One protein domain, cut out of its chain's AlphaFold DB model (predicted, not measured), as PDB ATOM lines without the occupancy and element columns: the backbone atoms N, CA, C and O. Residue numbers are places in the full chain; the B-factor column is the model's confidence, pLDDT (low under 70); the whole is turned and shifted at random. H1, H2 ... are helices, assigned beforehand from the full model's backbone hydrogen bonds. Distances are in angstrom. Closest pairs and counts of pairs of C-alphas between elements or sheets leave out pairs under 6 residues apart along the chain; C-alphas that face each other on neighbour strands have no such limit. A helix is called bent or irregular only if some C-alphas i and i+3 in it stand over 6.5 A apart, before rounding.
ATOM      1  N   GLN A 162      58.292 -10.522   3.051       85.12
ATOM      2  CA  GLN A 162      57.746  -9.166   3.089       85.12
ATOM      3  C   GLN A 162      56.753  -8.892   1.952       85.12
ATOM      4  O   GLN A 162      55.731  -8.248   2.174       85.12
ATOM      5  N   SER A 163      57.021  -9.390   0.741       89.75
ATOM      6  CA  SER A 163      56.107  -9.241  -0.396       89.75
ATOM      7  C   SER A 163      54.767  -9.937  -0.134       89.75
ATOM      8  O   SER A 163      53.713  -9.347  -0.379       89.75
ATOM      9  N   LEU A 164      54.795 -11.142   0.444       88.56
ATOM     10  CA  LEU A 164      53.589 -11.885   0.823       88.56
ATOM     11  C   LEU A 164      52.830 -11.202   1.966       88.56
ATOM     12  O   LEU A 164      51.609 -11.078   1.896       88.56
ATOM     13  N   THR A 165      53.536 -10.701   2.982       86.69
ATOM     14  CA  THR A 165      52.920  -9.930   4.070       86.69
ATOM     15  C   THR A 165      52.246  -8.669   3.532       86.69
ATOM     16  O   THR A 165      51.085  -8.420   3.846       86.69
ATOM     17  N   ASN A 166      52.914  -7.919   2.649       89.12
ATOM     18  CA  ASN A 166      52.343  -6.723   2.025       89.12
ATOM     19  C   ASN A 166      51.092  -7.055   1.201       89.12
ATOM     20  O   ASN A 166      50.104  -6.328   1.276       89.12
ATOM     21  N   LEU A 167      51.104  -8.161   0.450       90.12
ATOM     22  CA  LEU A 167      49.935  -8.631  -0.295       90.12
ATOM     23  C   LEU A 167      48.756  -8.935   0.640       90.12
ATOM     24  O   LEU A 167      47.642  -8.480   0.387       90.12
ATOM     25  N   ILE A 168      48.998  -9.653   1.739       88.06
ATOM     26  CA  ILE A 168      47.965  -9.962   2.739       88.06
ATOM     27  C   ILE A 168      47.405  -8.671   3.351       88.06
ATOM     28  O   ILE A 168      46.187  -8.504   3.427       88.06
ATOM     29  N   CYS A 169      48.272  -7.725   3.723       87.31
ATOM     30  CA  CYS A 169      47.858  -6.421   4.240       87.31
ATOM     31  C   CYS A 169      47.028  -5.630   3.218       87.31
ATOM     32  O   CYS A 169      46.040  -5.002   3.595       87.31
ATOM     33  N   MET A 170      47.389  -5.684   1.931       91.19
ATOM     34  CA  MET A 170      46.629  -5.043   0.854       91.19
ATOM     35  C   MET A 170      45.242  -5.653   0.659       91.19
ATOM     36  O   MET A 170      44.300  -4.917   0.374       91.19
ATOM     37  N   ILE A 171      45.106  -6.976   0.777       90.44
ATOM     38  CA  ILE A 171      43.807  -7.651   0.672       90.44
ATOM     39  C   ILE A 171      42.919  -7.238   1.850       90.44
ATOM     40  O   ILE A 171      41.767  -6.865   1.643       90.44
ATOM     41  N   HIS A 172      43.466  -7.223   3.068       86.88
ATOM     42  CA  HIS A 172      42.709  -6.847   4.262       86.88
ATOM     43  C   HIS A 172      42.264  -5.377   4.239       86.88
ATOM     44  O   HIS A 172      41.092  -5.086   4.465       86.88
ATOM     45  N   SER A 173      43.158  -4.439   3.900       90.62
ATOM     46  CA  SER A 173      42.818  -3.005   3.861       90.62
ATOM     47  C   SER A 173      41.805  -2.655   2.769       90.62
ATOM     48  O   SER A 173      41.068  -1.679   2.893       90.62
ATOM     49  N   ARG A 174      41.731  -3.469   1.711       92.44
ATOM     50  CA  ARG A 174      40.761  -3.324   0.618       92.44
ATOM     51  C   ARG A 174      39.510  -4.190   0.788       92.44
ATOM     52  O   ARG A 174      38.657  -4.168  -0.097       92.44
ATOM     53  N   GLY A 175      39.344  -4.875   1.920       90.12
ATOM     54  CA  GLY A 175      38.160  -5.682   2.240       90.12
ATOM     55  C   GLY A 175      36.809  -4.981   1.995       90.12
ATOM     56  O   GLY A 175      35.926  -5.595   1.389       90.12
ATOM     57  N   PRO A 176      36.633  -3.690   2.354       89.12
ATOM     58  CA  PRO A 176      35.393  -2.963   2.068       89.12
ATOM     59  C   PRO A 176      35.116  -2.779   0.570       89.12
ATOM     60  O   PRO A 176      33.966  -2.828   0.142       89.12
ATOM     61  N   LEU A 177      36.161  -2.576  -0.241       91.94
ATOM     62  CA  LEU A 177      36.018  -2.462  -1.696       91.94
ATOM     63  C   LEU A 177      35.672  -3.817  -2.309       91.94
ATOM     64  O   LEU A 177      34.817  -3.883  -3.185       91.94
ATOM     65  N   ILE A 178      36.308  -4.885  -1.822       89.69
ATOM     66  CA  ILE A 178      36.032  -6.256  -2.261       89.69
ATOM     67  C   ILE A 178      34.571  -6.602  -1.965       89.69
ATOM     68  O   ILE A 178      33.869  -7.032  -2.869       89.69
ATOM     69  N   SER A 179      34.089  -6.301  -0.755       88.06
ATOM     70  CA  SER A 179      32.694  -6.540  -0.351       88.06
ATOM     71  C   SER A 179      31.691  -5.832  -1.270       88.06
ATOM     72  O   SER A 179      30.714  -6.428  -1.715       88.06
ATOM     73  N   LYS A 180      31.967  -4.568  -1.625       91.81
ATOM     74  CA  LYS A 180      31.139  -3.805  -2.574       91.81
ATOM     75  C   LYS A 180      31.159  -4.400  -3.983       91.81
ATOM     76  O   LYS A 180      30.133  -4.391  -4.650       91.81
ATOM     77  N   ALA A 181      32.313  -4.883  -4.442       90.06
ATOM     78  CA  ALA A 181      32.472  -5.416  -5.791       90.06
ATOM     79  C   ALA A 181      31.868  -6.819  -5.956       90.06
ATOM     80  O   ALA A 181      31.355  -7.133  -7.024       90.06
ATOM     81  N   THR A 182      31.926  -7.662  -4.919       84.50
ATOM     82  CA  THR A 182      31.386  -9.029  -4.960       84.50
ATOM     83  C   THR A 182      29.939  -9.129  -4.486       84.50
ATOM     84  O   THR A 182      29.363 -10.206  -4.578       84.50
ATOM     85  N   GLY A 183      29.354  -8.047  -3.960       82.06
ATOM     86  CA  GLY A 183      27.989  -8.050  -3.421       82.06
ATOM     87  C   GLY A 183      27.826  -8.891  -2.149       82.06
ATOM     88  O   GLY A 183      26.708  -9.227  -1.781       82.06
ATOM     89  N   GLY A 184      28.932  -9.240  -1.486       83.44
ATOM     90  CA  GLY A 184      28.957 -10.112  -0.310       83.44
ATOM     91  C   GLY A 184      29.799  -9.538   0.827       83.44
ATOM     92  O   GLY A 184      30.418  -8.484   0.695       83.44
ATOM     93  N   THR A 185      29.850 -10.241   1.957       81.31
ATOM     94  CA  THR A 185      30.643  -9.824   3.120       81.31
ATOM     95  C   THR A 185      32.034 -10.458   3.087       81.31
ATOM     96  O   THR A 185      32.203 -11.669   3.228       81.31
ATOM     97  N   PHE A 186      33.076  -9.639   2.914       82.00
ATOM     98  CA  PHE A 186      34.450 -10.108   3.088       82.00
ATOM     99  C   PHE A 186      34.780 -10.175   4.584       82.00
ATOM    100  O   PHE A 186      35.005  -9.149   5.225       82.00
ATOM    101  N   SER A 187      34.823 -11.383   5.146       72.25
ATOM    102  CA  SER A 187      35.264 -11.629   6.521       72.25
ATOM    103  C   SER A 187      36.586 -12.400   6.520       72.25
ATOM    104  O   SER A 187      36.706 -13.476   5.936       72.25
ATOM    105  N   GLN A 188      37.618 -11.842   7.161       67.19
ATOM    106  CA  GLN A 188      38.909 -12.516   7.306       67.19
ATOM    107  C   GLN A 188      39.020 -13.131   8.705       67.19
ATOM    108  O   GLN A 188      39.040 -12.426   9.710       67.19
ATOM    109  N   THR A 189      39.176 -14.453   8.792       59.41
ATOM    110  CA  THR A 189      39.624 -15.123  10.023       59.41
ATOM    111  C   THR A 189      41.151 -15.105  10.083       59.41
ATOM    112  O   THR A 189      41.843 -16.096   9.844       59.41
ATOM    113  N   SER A 190      41.698 -13.934  10.407       60.06
ATOM    114  CA  SER A 190      43.137 -13.622  10.418       60.06
ATOM    115  C   SER A 190      43.962 -14.593  11.277       60.06
ATOM    116  O   SER A 190      45.125 -14.867  10.988       60.06
ATOM    117  N   ASN A 191      43.342 -15.187  12.300       58.03
ATOM    118  CA  ASN A 191      44.025 -16.056  13.254       58.03
ATOM    119  C   ASN A 191      44.230 -17.498  12.775       58.03
ATOM    120  O   ASN A 191      45.160 -18.149  13.248       58.03
ATOM    121  N   TRP A 192      43.413 -18.021  11.855       61.22
ATOM    122  CA  TRP A 192      43.560 -19.415  11.416       61.22
ATOM    123  C   TRP A 192      44.708 -19.571  10.415       61.22
ATOM    124  O   TRP A 192      45.541 -20.464  10.561       61.22
ATOM    125  N   TRP A 193      44.814 -18.659   9.444       60.38
ATOM    126  CA  TRP A 193      45.833 -18.730   8.392       60.38
ATOM    127  C   TRP A 193      47.244 -18.435   8.903       60.38
ATOM    128  O   TRP A 193      48.161 -19.183   8.578       60.38
ATOM    129  N   ILE A 194      47.423 -17.418   9.756       62.62
ATOM    130  CA  ILE A 194      48.735 -17.106  10.348       62.62
ATOM    131  C   ILE A 194      49.204 -18.264  11.239       62.62
ATOM    132  O   ILE A 194      50.339 -18.718  11.109       62.62
ATOM    133  N   ARG A 195      48.316 -18.826  12.078       59.56
ATOM    134  CA  ARG A 195      48.636 -20.003  12.906       59.56
ATOM    135  C   ARG A 195      48.903 -21.261  12.075       59.56
ATOM    136  O   ARG A 195      49.764 -22.051  12.451       59.56
ATOM    137  N   SER A 196      48.204 -21.457  10.960       60.03
ATOM    138  CA  SER A 196      48.405 -22.596  10.048       60.03
ATOM    139  C   SER A 196      49.706 -22.475   9.241       60.03
ATOM    140  O   SER A 196      50.402 -23.471   9.031       60.03
ATOM    141  N   LEU A 197      50.083 -21.255   8.841       59.44
ATOM    142  CA  LEU A 197      51.347 -20.962   8.165       59.44
ATOM    143  C   LEU A 197      52.536 -21.102   9.127       59.44
ATOM    144  O   LEU A 197      53.498 -21.791   8.801       59.44
ATOM    145  N   MET A 198      52.434 -20.546  10.342       61.50
ATOM    146  CA  MET A 198      53.446 -20.725  11.391       61.50
ATOM    147  C   MET A 198      53.597 -22.197  11.790       61.50
ATOM    148  O   MET A 198      54.716 -22.674  11.913       61.50
ATOM    149  N   ARG A 199      52.502 -22.962  11.915       68.69
ATOM    150  CA  ARG A 199      52.564 -24.401  12.234       68.69
ATOM    151  C   ARG A 199      53.259 -25.229  11.147       68.69
ATOM    152  O   ARG A 199      53.901 -26.216  11.476       68.69
ATOM    153  N   ARG A 200      53.143 -24.845   9.869       57.75
ATOM    154  CA  ARG A 200      53.815 -25.539   8.754       57.75
ATOM    155  C   ARG A 200      55.290 -25.176   8.589       57.75
ATOM    156  O   ARG A 200      56.030 -25.992   8.059       57.75
ATOM    157  N   TYR A 201      55.712 -24.000   9.051       54.62
ATOM    158  CA  TYR A 201      57.109 -23.556   8.968       54.62
ATOM    159  C   TYR A 201      57.892 -23.684  10.282       54.62
ATOM    160  O   TYR A 201      59.113 -23.605  10.261       54.62
ATOM    161  N   SER A 202      57.222 -23.927  11.411       57.66
ATOM    162  CA  SER A 202      57.857 -24.133  12.722       57.66
ATOM    163  C   SER A 202      58.116 -25.612  13.048       57.66
ATOM    164  O   SER A 202      58.285 -25.951  14.216       57.66
ATOM    165  N   GLY A 203      58.122 -26.490  12.041       54.34
ATOM    166  CA  GLY A 203      58.524 -27.889  12.187       54.34
ATOM    167  C   GLY A 203      60.040 -28.031  12.312       54.34
ATOM    168  O   GLY A 203      60.700 -28.383  11.337       54.34
TER     169      GLY A 203
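AT A GLANCE: This is residues 162 to 203 of the 204 residues of an uncharacterized protein of Firmicutes bacterium ADurb.BinA205 (UniProt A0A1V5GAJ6). Two 12-residue helices, H1 and H3, form the arms of a loose, open U, with the short helix H2 at its turn. The chain runs along H1 into H2, then folds back through the extended residues 183 to 189 into H3, and no helix touches another. The printed part has 42 residues with three named helices in the order H1, H2, H3 and no named strand, and its class is all helix. It is loose, with a radius of gyration of the C-alphas of 12.6 A, and spans 40 by 20 by 11 A.

IN THESE COORDINATES: H1 is residues 162 to 173, 16.2 A from first to last C-alpha, and begins with C-alpha 162 at (57.746, -9.166, 3.089). H3, residues 190 to 201, measures 17.2 A and ends with C-alpha 201 at (57.109, -23.556, 8.968). H2 is residues 175 to 182, with C-alpha 182 at (31.386, -9.029, -4.960).

HOW THE PARTS SIT: H1 and H2 meet only through their link, which is tight, the one residue Arg 174. H1 is apart from H3. H2 and H3 are apart too, joined by a short link of 7 residues. Residues 162 to 167 of H1 stand free, and so do residues 191 to 203, of which 191 to 201 belong to H3. In H1 and H2 every O i to N i+4 pair is within hydrogen-bond range; in H3 7 of 8 are. H3 is neither bent nor irregular, but only just: C-alphas 190 and 193 are 6.1 A apart.

THE WHOLE: The two C-alphas farthest apart are those of Gly 183 and Gly 203, at 39.6 A, while the first and last printed C-alphas, of Gln 162 and Gly 203, are 20.8 A apart. The printed part has no cut, and no link is long. The mean pLDDT of the printed part is 77.0; residues 188 to 203 are under 70, and H3 has a mean of 60.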